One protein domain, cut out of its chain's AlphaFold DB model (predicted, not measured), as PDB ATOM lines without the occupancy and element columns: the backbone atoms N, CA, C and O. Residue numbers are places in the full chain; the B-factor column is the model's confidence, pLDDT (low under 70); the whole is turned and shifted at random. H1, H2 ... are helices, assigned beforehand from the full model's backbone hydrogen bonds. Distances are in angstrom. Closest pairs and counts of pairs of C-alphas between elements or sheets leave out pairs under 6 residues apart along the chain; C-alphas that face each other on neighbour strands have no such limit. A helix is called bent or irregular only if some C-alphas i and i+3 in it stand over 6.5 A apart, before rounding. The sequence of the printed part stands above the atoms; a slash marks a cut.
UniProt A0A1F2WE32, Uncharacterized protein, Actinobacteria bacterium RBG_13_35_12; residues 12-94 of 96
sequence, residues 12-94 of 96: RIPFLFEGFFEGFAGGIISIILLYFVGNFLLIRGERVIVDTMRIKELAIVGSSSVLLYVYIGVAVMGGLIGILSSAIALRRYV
ATOM      1  N   ARG A  12     152.260 186.146 165.821       87.31
ATOM      2  CA  ARG A  12     153.524 185.804 165.138       87.31
ATOM      3  C   ARG A  12     154.593 185.226 166.059       87.31
ATOM      4  O   ARG A  12     155.320 184.339 165.629       87.31
ATOM      5  N   ILE A  13     154.691 185.711 167.296       90.44
ATOM      6  CA  ILE A  13     155.688 185.235 168.265       90.44
ATOM      7  C   ILE A  13     155.713 183.704 168.433       90.44
ATOM      8  O   ILE A  13     156.804 183.147 168.316       90.44
ATOM      9  N   PRO A  14     154.588 182.996 168.665       90.56
ATOM     10  CA  PRO A  14     154.634 181.547 168.878       90.56
ATOM     11  C   PRO A  14     155.215 180.793 167.674       90.56
ATOM     12  O   PRO A  14     156.057 179.920 167.857       90.56
ATOM     13  N   PHE A  15     154.871 181.196 166.448       89.44
ATOM     14  CA  PHE A  15     155.418 180.584 165.231       89.44
ATOM     15  C   PHE A  15     156.905 180.894 165.013       89.44
ATOM     16  O   PHE A  15     157.632 180.082 164.441       89.44
ATOM     17  N   LEU A  16     157.389 182.063 165.450       93.00
ATOM     18  CA  LEU A  16     158.822 182.380 165.398       93.00
ATOM     19  C   LEU A  16     159.619 181.498 166.364       93.00
ATOM     20  O   LEU A  16     160.711 181.054 166.015       93.00
ATOM     21  N   PHE A  17     159.069 181.223 167.550       94.75
ATOM     22  CA  PHE A  17     159.664 180.286 168.503       94.75
ATOM     23  C   PHE A  17     159.665 178.855 167.971       94.75
ATOM     24  O   PHE A  17     160.686 178.182 168.064       94.75
ATOM     25  N   GLU A  18     158.566 178.405 167.370       93.50
ATOM     26  CA  GLU A  18     158.494 177.085 166.735       93.50
ATOM     27  C   GLU A  18     159.574 176.931 165.651       93.50
ATOM     28  O   GLU A  18     160.368 175.994 165.701       93.50
ATOM     29  N   GLY A  19     159.717 177.934 164.775       95.12
ATOM     30  CA  GLY A  19     160.781 177.963 163.768       95.12
ATOM     31  C   GLY A  19     162.191 177.960 164.362       95.12
ATOM     32  O   GLY A  19     163.070 177.264 163.859       95.12
ATOM     33  N   PHE A  20     162.430 178.697 165.454       96.62
ATOM     34  CA  PHE A  20     163.706 178.645 166.175       96.62
ATOM     35  C   PHE A  20     164.028 177.225 166.650       96.62
ATOM     36  O   PHE A  20     165.144 176.758 166.435       96.62
ATOM     37  N   PHE A  21     163.069 176.543 167.284       96.81
ATOM     38  CA  PHE A  21     163.277 175.192 167.804       96.81
ATOM     39  C   PHE A  21     163.525 174.176 166.688       96.81
ATOM     40  O   PHE A  21     164.414 173.339 166.837       96.81
ATOM     41  N   GLU A  22     162.822 174.278 165.558       95.88
ATOM     42  CA  GLU A  22     163.086 173.442 164.379       95.88
ATOM     43  C   GLU A  22     164.500 173.667 163.827       95.88
ATOM     44  O   GLU A  22     165.253 172.712 163.614       95.88
ATOM     45  N   GLY A  23     164.901 174.929 163.649       96.62
ATOM     46  CA  GLY A  23     166.237 175.276 163.167       96.62
ATOM     47  C   GLY A  23     167.347 174.860 164.134       96.62
ATOM     48  O   GLY A  23     168.386 174.340 163.720       96.62
ATOM     49  N   PHE A  24     167.122 175.028 165.436       96.44
ATOM     50  CA  PHE A  24     168.046 174.609 166.487       96.44
ATOM     51  C   PHE A  24     168.188 173.083 166.546       96.44
ATOM     52  O   PHE A  24     169.309 172.574 166.603       96.44
ATOM     53  N   ALA A  25     167.082 172.338 166.454       97.12
ATOM     54  CA  ALA A  25     167.103 170.880 166.382       97.12
ATOM     55  C   ALA A  25     167.860 170.388 165.138       97.12
ATOM     56  O   ALA A  25     168.703 169.496 165.242       97.12
ATOM     57  N   GLY A  26     167.644 171.020 163.977       96.69
ATOM     58  CA  GLY A  26     168.418 170.757 162.761       96.69
ATOM     59  C   GLY A  26     169.918 171.037 162.931       96.69
ATOM     60  O   GLY A  26     170.755 170.259 162.467       96.69
ATOM     61  N   GLY A  27     170.268 172.099 163.662       96.31
ATOM     62  CA  GLY A  27     171.645 172.403 164.061       96.31
ATOM     63  C   GLY A  27     172.265 171.303 164.928       96.31
ATOM     64  O   GLY A  27     173.371 170.852 164.638       96.31
ATOM     65  N   ILE A  28     171.540 170.803 165.934       96.75
ATOM     66  CA  ILE A  28     171.992 169.682 166.779       96.75
ATOM     67  C   ILE A  28     172.228 168.423 165.940       96.75
ATOM     68  O   ILE A  28     173.282 167.798 166.058       96.75
ATOM     69  N   ILE A  29     171.286 168.065 165.063       96.69
ATOM     70  CA  ILE A  29     171.431 166.908 164.166       96.69
ATOM     71  C   ILE A  29     172.676 167.068 163.284       96.69
ATOM     72  O   ILE A  29     173.449 166.125 163.121       96.69
ATOM     73  N   SER A  30     172.912 168.274 162.766       94.81
ATOM     74  CA  SER A  30     174.093 168.575 161.952       94.81
ATOM     75  C   SER A  30     175.394 168.414 162.739       94.81
ATOM     76  O   SER A  30     176.348 167.854 162.209       94.81
ATOM     77  N   ILE A  31     175.440 168.842 164.006       93.44
ATOM     78  CA  ILE A  31     176.607 168.658 164.889       93.44
ATOM     79  C   ILE A  31     176.881 167.171 165.124       93.44
ATOM     80  O   ILE A  31     178.026 166.734 165.007       93.44
ATOM     81  N   ILE A  32     175.838 166.385 165.408       93.25
ATOM     82  CA  ILE A  32     175.952 164.933 165.598       93.25
ATOM     83  C   ILE A  32     176.514 164.283 164.328       93.25
ATOM     84  O   ILE A  32     177.472 163.513 164.397       93.25
ATOM     85  N   LEU A  33     175.970 164.629 163.159       91.38
ATOM     86  CA  LEU A  33     176.471 164.131 161.878       91.38
ATOM     87  C   LEU A  33     177.919 164.555 161.626       91.38
ATOM     88  O   LEU A  33     178.726 163.716 161.235       91.38
ATOM     89  N   LEU A  34     178.276 165.815 161.891       87.94
ATOM     90  CA  LEU A  34     179.643 166.312 161.723       87.94
ATOM     91  C   LEU A  34     180.625 165.539 162.609       87.94
ATOM     92  O   LEU A  34     181.717 165.197 162.161       87.94
ATOM     93  N   TYR A  35     180.227 165.224 163.843       86.00
ATOM     94  CA  TYR A  35     181.019 164.409 164.755       86.00
ATOM     95  C   TYR A  35     181.224 162.990 164.211       86.00
ATOM     96  O   TYR A  35     182.363 162.537 164.101       86.00
ATOM     97  N   PHE A  36     180.161 162.284 163.821       86.31
ATOM     98  CA  PHE A  36     180.285 160.910 163.319       86.31
ATOM     99  C   PHE A  36     181.042 160.830 161.991       86.31
ATOM    100  O   PHE A  36     181.913 159.973 161.837       86.31
ATOM    101  N   VAL A  37     180.752 161.732 161.052       83.19
ATOM    102  CA  VAL A  37     181.447 161.804 159.760       83.19
ATOM    103  C   VAL A  37     182.912 162.170 159.966       83.19
ATOM    104  O   VAL A  37     183.774 161.527 159.377       83.19
ATOM    105  N   GLY A  38     183.212 163.130 160.846       77.31
ATOM    106  CA  GLY A  38     184.582 163.486 161.212       77.31
ATOM    107  C   GLY A  38     185.358 162.286 161.752       77.31
ATOM    108  O   GLY A  38     186.416 161.957 161.227       77.31
ATOM    109  N   ASN A  39     184.803 161.560 162.725       76.06
ATOM    110  CA  ASN A  39     185.441 160.359 163.270       76.06
ATOM    111  C   ASN A  39     185.606 159.251 162.215       76.06
ATOM    112  O   ASN A  39     186.670 158.642 162.119       76.06
ATOM    113  N   PHE A  40     184.593 159.004 161.383       73.25
ATOM    114  CA  PHE A  40     184.666 157.992 160.327       73.25
ATOM    115  C   PHE A  40     185.724 158.328 159.266       73.25
ATOM    116  O   PHE A  40     186.494 157.454 158.856       73.25
ATOM    117  N   LEU A  41     185.792 159.593 158.843       68.81
ATOM    118  CA  LEU A  41     186.785 160.082 157.888       68.81
ATOM    119  C   LEU A  41     188.194 160.083 158.474       68.81
ATOM    120  O   LEU A  41     189.123 159.788 157.736       68.81
ATOM    121  N   LEU A  42     188.375 160.342 159.770       63.12
ATOM    122  CA  LEU A  42     189.685 160.236 160.422       63.12
ATOM    123  C   LEU A  42     190.167 158.777 160.471       63.12
ATOM    124  O   LEU A  42     191.276 158.488 160.030       63.12
ATOM    125  N   ILE A  43     189.297 157.837 160.860       60.72
ATOM    126  CA  ILE A  43     189.611 156.393 160.920       60.72
ATOM    127  C   ILE A  43     189.967 155.814 159.534       60.72
ATOM    128  O   ILE A  43     190.762 154.878 159.413       60.72
ATOM    129  N   ARG A  44     189.355 156.325 158.458       56.56
ATOM    130  CA  ARG A  44     189.613 155.873 157.076       56.56
ATOM    131  C   ARG A  44     190.713 156.678 156.380       56.56
ATOM    132  O   ARG A  44     191.448 156.114 155.573       56.56
ATOM    133  N   GLY A  45     190.822 157.962 156.696       53.25
ATOM    134  CA  GLY A  45     191.722 158.935 156.087       53.25
ATOM    135  C   GLY A  45     193.153 158.849 156.599       53.25
ATOM    136  O   GLY A  45     194.065 159.089 155.813       53.25
ATOM    137  N   GLU A  46     193.388 158.408 157.839       50.59
ATOM    138  CA  GLU A  46     194.752 158.154 158.334       50.59
ATOM    139  C   GLU A  46     195.520 157.154 157.459       50.59
ATOM    140  O   GLU A  46     196.722 157.302 157.267       50.59
ATOM    141  N   ARG A  47     194.828 156.185 156.844       47.81
ATOM    142  CA  ARG A  47     195.461 155.182 155.971       47.81
ATOM    143  C   ARG A  47     195.781 155.659 154.552       47.81
ATOM    144  O   ARG A  47     196.475 154.942 153.846       47.81
ATOM    145  N   VAL A  48     195.273 156.815 154.114       49.31
ATOM    146  CA  VAL A  48     195.411 157.279 152.714       49.31
ATOM    147  C   VAL A  48     195.991 158.694 152.610       49.31
ATOM    148  O   VAL A  48     196.712 159.002 151.667       49.31
ATOM    149  N   ILE A  49     195.711 159.572 153.576       48.75
ATOM    150  CA  ILE A  49     195.992 161.014 153.477       48.75
ATOM    151  C   ILE A  49     197.339 161.380 154.122       48.75
ATOM    152  O   ILE A  49     198.002 162.316 153.664       48.75
ATOM    153  N   VAL A  50     197.781 160.625 155.136       49.78
ATOM    154  CA  VAL A  50     199.037 160.894 155.865       49.78
ATOM    155  C   VAL A  50     200.267 160.719 154.964       49.78
ATOM    156  O   VAL A  50     201.194 161.521 155.064       49.78
ATOM    157  N   ASP A  51     200.242 159.771 154.021       47.59
ATOM    158  CA  ASP A  51     201.372 159.510 153.114       47.59
ATOM    159  C   ASP A  51     201.474 160.493 151.935       47.59
ATOM    160  O   ASP A  51     202.566 160.722 151.422       47.59
ATOM    161  N   THR A  52     200.367 161.101 151.488       49.53
ATOM    162  CA  THR A  52     200.371 161.879 150.230       49.53
ATOM    163  C   THR A  52     200.433 163.392 150.428       49.53
ATOM    164  O   THR A  52     201.005 164.068 149.578       49.53
ATOM    165  N   MET A  53     199.878 163.965 151.508       46.84
ATOM    166  CA  MET A  53     199.647 165.420 151.511       46.84
ATOM    167  C   MET A  53     200.382 166.273 152.549       46.84
ATOM    168  O   MET A  53     200.422 167.475 152.336       46.84
ATOM    169  N   ARG A  54     201.008 165.761 153.625       47.41
ATOM    170  CA  ARG A  54     201.699 166.609 154.649       47.41
ATOM    171  C   ARG A  54     200.938 167.909 155.016       47.41
ATOM    172  O   ARG A  54     201.550 168.924 155.354       47.41
ATOM    173  N   ILE A  55     199.604 167.903 154.953       49.59
ATOM    174  CA  ILE A  55     198.788 169.083 155.226       49.59
ATOM    175  C   ILE A  55     198.663 169.191 156.741       49.59
ATOM    176  O   ILE A  55     197.910 168.475 157.400       49.59
ATOM    177  N   LYS A  56     199.424 170.131 157.295       46.16
ATOM    178  CA  LYS A  56     199.389 170.548 158.701       46.16
ATOM    179  C   LYS A  56     198.013 171.109 159.123       46.16
ATOM    180  O   LYS A  56     197.812 171.372 160.301       46.16
ATOM    181  N   GLU A  57     197.062 171.276 158.198       48.50
ATOM    182  CA  GLU A  57     195.716 171.822 158.451       48.50
ATOM    183  C   GLU A  57     194.747 170.831 159.113       48.50
ATOM    184  O   GLU A  57     193.778 171.266 159.730       48.50
ATOM    185  N   LEU A  58     195.032 169.522 159.125       50.25
ATOM    186  CA  LEU A  58     194.293 168.587 159.993       50.25
ATOM    187  C   LEU A  58     194.504 168.897 161.488       50.25
ATOM    188  O   LEU A  58     193.669 168.541 162.315       50.25
ATOM    189  N   ALA A  59     195.561 169.637 161.846       47.50
ATOM    190  CA  ALA A  59     195.772 170.102 163.216       47.50
ATOM    191  C   ALA A  59     194.739 171.154 163.666       47.50
ATOM    192  O   ALA A  59     194.554 171.335 164.869       47.50
ATOM    193  N   ILE A  60     194.019 171.807 162.741       49.88
ATOM    194  CA  ILE A  60     192.906 172.712 163.089       49.88
ATOM    195  C   ILE A  60     191.745 171.906 163.692       49.88
ATOM    196  O   ILE A  60     191.098 172.367 164.631       49.88
ATOM    197  N   VAL A  61     191.552 170.663 163.236       54.75
ATOM    198  CA  VAL A  61     190.604 169.697 163.821       54.75
ATOM    199  C   VAL A  61     191.108 169.162 165.173       54.75
ATOM    200  O   VAL A  61     190.321 168.696 165.984       54.75
ATOM    201  N   GLY A  62     192.408 169.265 165.464       54.81
ATOM    202  CA  GLY A  62     192.998 168.825 166.735       54.81
ATOM    203  C   GLY A  62     192.841 169.814 167.896       54.81
ATOM    204  O   GLY A  62     193.039 169.437 169.050       54.81
ATOM    205  N   SER A  63     192.485 171.076 167.628       64.62
ATOM    206  CA  SER A  63     192.260 172.061 168.690       64.62
ATOM    207  C   SER A  63     190.822 171.971 169.196       64.62
ATOM    208  O   SER A  63     189.904 172.538 168.597       64.62
ATOM    209  N   SER A  64     190.627 171.282 170.325       72.44
ATOM    210  CA  SER A  64     189.315 171.094 170.969       72.44
ATOM    211  C   SER A  64     188.541 172.405 171.155       72.44
ATOM    212  O   SER A  64     187.316 172.424 171.051       72.44
ATOM    213  N   SER A  65     189.248 173.518 171.368       79.25
ATOM    214  CA  SER A  65     188.645 174.846 171.509       79.25
ATOM    215  C   SER A  65     188.010 175.350 170.209       79.25
ATOM    216  O   SER A  65     186.921 175.911 170.244       79.25
ATOM    217  N   VAL A  66     188.651 175.135 169.054       82.00
ATOM    218  CA  VAL A  66     188.131 175.584 167.748       82.00
ATOM    219  C   VAL A  66     186.877 174.797 167.374       82.00
ATOM    220  O   VAL A  66     185.878 175.392 166.978       82.00
ATOM    221  N   LEU A  67     186.892 173.478 167.575       82.62
ATOM    222  CA  LEU A  67     185.730 172.612 167.343       82.62
ATOM    223  C   LEU A  67     184.518 173.025 168.184       82.62
ATOM    224  O   LEU A  67     183.405 173.083 167.663       82.62
ATOM    225  N   LEU A  68     184.732 173.370 169.458       86.75
ATOM    226  CA  LEU A  68     183.662 173.847 170.332       86.75
ATOM    227  C   LEU A  68     183.011 175.125 169.780       86.75
ATOM    228  O   LEU A  68     181.783 175.208 169.725       86.75
ATOM    229  N   TYR A  69     183.810 176.098 169.326       90.56
ATOM    230  CA  TYR A  69     183.280 177.323 168.718       90.56
ATOM    231  C   TYR A  69     182.495 177.044 167.435       90.56
ATOM    232  O   TYR A  69     181.454 177.663 167.221       90.56
ATOM    233  N   VAL A  70     182.943 176.094 166.609       89.62
ATOM    234  CA  VAL A  70     182.205 175.680 165.406       89.62
ATOM    235  C   VAL A  70     180.861 175.062 165.785       89.62
ATOM    236  O   VAL A  70     179.843 175.450 165.219       89.62
ATOM    237  N   TYR A  71     180.814 174.157 166.764       91.44
ATOM    238  CA  TYR A  71     179.557 173.536 167.200       91.44
ATOM    239  C   TYR A  71     178.575 174.550 167.782       91.44
ATOM    240  O   TYR A  71     177.404 174.557 167.403       91.44
ATOM    241  N   ILE A  72     179.048 175.452 168.643       94.00
ATOM    242  CA  ILE A  72     178.218 176.538 169.174       94.00
ATOM    243  C   ILE A  72     177.718 177.423 168.026       94.00
ATOM    244  O   ILE A  72     176.530 177.735 167.965       94.00
ATOM    245  N   GLY A  73     178.597 177.775 167.085       95.25
ATOM    246  CA  GLY A  73     178.247 178.564 165.908       95.25
ATOM    247  C   GLY A  73     177.150 177.909 165.069       95.25
ATOM    248  O   GLY A  73     176.173 178.568 164.726       95.25
ATOM    249  N   VAL A  74     177.257 176.606 164.797       95.00
ATOM    250  CA  VAL A  74     176.245 175.842 164.047       95.00
ATOM    251  C   VAL A  74     174.906 175.811 164.784       95.00
ATOM    252  O   VAL A  74     173.873 176.038 164.159       95.00
ATOM    253  N   ALA A  75     174.901 175.588 166.100       96.00
ATOM    254  CA  ALA A  75     173.669 175.571 166.890       96.00
ATOM    255  C   ALA A  75     172.964 176.940 166.885       96.00
ATOM    256  O   ALA A  75     171.758 177.022 166.640       96.00
ATOM    257  N   VAL A  76     173.720 178.023 167.097       96.69
ATOM    258  CA  VAL A  76     173.194 179.397 167.088       96.69
ATOM    259  C   VAL A  76     172.678 179.770 165.701       96.69
ATOM    260  O   VAL A  76     171.555 180.257 165.572       96.69
ATOM    261  N   MET A  77     173.459 179.502 164.652       96.88
ATOM    262  CA  MET A  77     173.062 179.788 163.273       96.88
ATOM    263  C   MET A  77     171.835 178.980 162.853       96.88
ATOM    264  O   MET A  77     170.952 179.535 162.205       96.88
ATOM    265  N   GLY A  78     171.735 177.712 163.262       96.62
ATOM    266  CA  GLY A  78     170.555 176.881 163.024       96.62
ATOM    267  C   GLY A  78     169.288 177.521 163.587       96.62
ATOM    268  O   GLY A  78     168.314 177.710 162.859       96.62
ATOM    269  N   GLY A  79     169.323 177.957 164.849       96.81
ATOM    270  CA  GLY A  79     168.201 178.667 165.469       96.81
ATOM    271  C   GLY A  79     167.857 179.989 164.771       96.81
ATOM    272  O   GLY A  79     166.687 180.261 164.499       96.81
ATOM    273  N   LEU A  80     168.860 180.802 164.420       96.75
ATOM    274  CA  LEU A  80     168.648 182.073 163.708       96.75
ATOM    275  C   LEU A  80     168.019 181.867 162.324       96.75
ATOM    276  O   LEU A  80     167.086 182.583 161.958       96.75
ATOM    277  N   ILE A  81     168.484 180.870 161.569       96.25
ATOM    278  CA  ILE A  81     167.898 180.487 160.277       96.25
ATOM    279  C   ILE A  81     166.457 179.997 160.471       96.25
ATOM    280  O   ILE A  81     165.577 180.347 159.683       96.25
ATOM    281  N   GLY A  82     166.187 179.258 161.547       96.19
ATOM    282  CA  GLY A  82     164.844 178.850 161.954       96.19
ATOM    283  C   GLY A  82     163.890 180.033 162.161       96.19
ATOM    284  O   GLY A  82     162.807 180.084 161.577       96.19
ATOM    285  N   ILE A  83     164.326 181.055 162.900       95.88
ATOM    286  CA  ILE A  83     163.554 182.295 163.086       95.88
ATOM    287  C   ILE A  83     163.314 182.994 161.746       95.88
ATOM    288  O   ILE A  83     162.191 183.410 161.454       95.88
ATOM    289  N   LEU A  84     164.356 183.142 160.923       95.56
ATOM    290  CA  LEU A  84     164.267 183.841 159.639       95.56
ATOM    291  C   LEU A  84     163.327 183.128 158.664       95.56
ATOM    292  O   LEU A  84     162.503 183.776 158.018       95.56
ATOM    293  N   SER A  85     163.415 181.803 158.577       93.44
ATOM    294  CA  SER A  85     162.556 180.994 157.711       93.44
ATOM    295  C   SER A  85     161.088 181.079 158.134       93.44
ATOM    296  O   SER A  85     160.231 181.365 157.293       93.44
ATOM    297  N   SER A  86     160.797 180.969 159.435       92.94
ATOM    298  CA  SER A  86     159.449 181.170 159.975       92.94
ATOM    299  C   SER A  86     158.948 182.598 159.737       92.94
ATOM    300  O   SER A  86     157.819 182.802 159.289       92.94
ATOM    301  N   ALA A  87     159.801 183.615 159.905       91.38
ATOM    302  CA  ALA A  87     159.440 185.002 159.616       91.38
ATOM    303  C   ALA A  87     159.055 185.216 158.141       91.38
ATOM    304  O   ALA A  87     158.095 185.939 157.851       91.38
ATOM    305  N   ILE A  88     159.773 184.590 157.204       91.62
ATOM    306  CA  ILE A  88     159.461 184.637 155.768       91.62
ATOM    307  C   ILE A  88     158.146 183.900 155.479       91.62
ATOM    308  O   ILE A  88     157.293 184.432 154.763       91.62
ATOM    309  N   ALA A  89     157.941 182.718 156.064       89.19
ATOM    310  CA  ALA A  89     156.711 181.946 155.908       89.19
ATOM    311  C   ALA A  89     155.487 182.717 156.430       89.19
ATOM    312  O   ALA A  89     154.482 182.842 155.727       89.19
ATOM    313  N   LEU A  90     155.596 183.331 157.611       88.94
ATOM    314  CA  LEU A  90     154.549 184.163 158.204       88.94
ATOM    315  C   LEU A  90     154.184 185.352 157.313       88.94
ATOM    316  O   LEU A  90     153.003 185.651 157.166       88.94
ATOM    317  N   ARG A  91     155.163 186.008 156.674       84.00
ATOM    318  CA  ARG A  91     154.890 187.100 155.718       84.00
ATOM    319  C   ARG A  91     154.094 186.633 154.498       84.00
ATOM    320  O   ARG A  91     153.347 187.429 153.937       84.00
ATOM    321  N   ARG A  92     154.262 185.378 154.070       82.00
ATOM    322  CA  ARG A  92     153.622 184.829 152.865       82.00
ATOM    323  C   ARG A  92     152.241 184.227 153.132       82.00
ATOM    324  O   ARG A  92     151.333 184.438 152.329       82.00
ATOM    325  N   TYR A  93     152.101 183.466 154.216       79.25
ATOM    326  CA  TYR A  93     150.920 182.631 154.477       79.25
ATOM    327  C   TYR A  93     149.970 183.222 155.506       79.25
ATOM    328  O   TYR A  93     148.757 183.072 155.374       79.25
ATOM    329  N   VAL A  94     150.489 183.957 156.487       70.50
ATOM    330  CA  VAL A  94     149.646 184.755 157.378       70.50
ATOM    331  C   VAL A  94     149.404 186.081 156.665       70.50
ATOM    332  O   VAL A  94     149.969 187.119 157.013       70.50
TER     333      VAL A  94
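What this domain is: This is residues 12 to 94 of the 96 residues of an uncharacterized protein of Actinobacteria bacterium RBG_13_35_12 (UniProt A0A1F2WE32). Two long helices, H1 and H4, run opposite ways and cross as a narrow X, with the crossing nearer to the two ends of the printed part than to the stretch that joins the helices. Beyond the crossing they spread apart, and residues 46 to 63, which hold the two short helices H2 and H3, bridge the gap; residues 43 to 49 and 51 to 57 stick out as a free tip. The 83 printed residues have four named helices, in the order H1, H2, H3, H4, and no named strand: the class is all helix. The whole is a rod spanning 58 by 21 by 17 A, only just extended, close to loose, with a radius of gyration of the C-alphas of 17.8 A.

Where its parts are: Find C-alpha 12 at (153.524, 185.804, 165.138); from there H1, residues 12 to 45, runs 47.6 A to C-alpha 45 at (191.722, 158.935, 156.087). Look next at H4, residues 64 to 93, which runs 43.4 A back to C-alpha 93 at (150.920, 182.631, 154.477). Between them lie H2, residues 50 to 53, and H3, residues 58 to 62. H2 is neither bent nor irregular, but only just: C-alphas 50 and 53 are 6.3 A apart.

How they stand to each other: Begin with H1 and H4, which touch, with 54 pairs of C-alphas within 8 A. Their closest C-alphas are those of Gly 23 and Gly 82, 4.0 A apart. They run opposite ways at a steep tilt of 37 degrees, only just past shallow. H3 is close to H4 but not clearly touching it; their closest C-alphas, those of Val 61 and Leu 67, are 6.7 A apart. H1 and H2 meet only through their link. H1 and H3 are apart, as are H2 and H4, and H2 and H3. In H1, H3 and H4 every O i to N i+4 pair is within hydrogen-bond range; H2 is too short for such a pair, and its 1 pair of O i and N i+3 is not within range.

The domain as a whole: Look to Asp 51 and Val 94 for the two C-alphas farthest apart, at 57.7 A. The first and last printed C-alphas, of Arg 12 and Val 94, are 8.7 A apart. The printed part has no cut, and the links H1 to H2, H2 to H3 and H3 to H4 are tight. The mean pLDDT of the printed part is 79.9; read residues 41 to 63 with care, where the model's confidence is under 70.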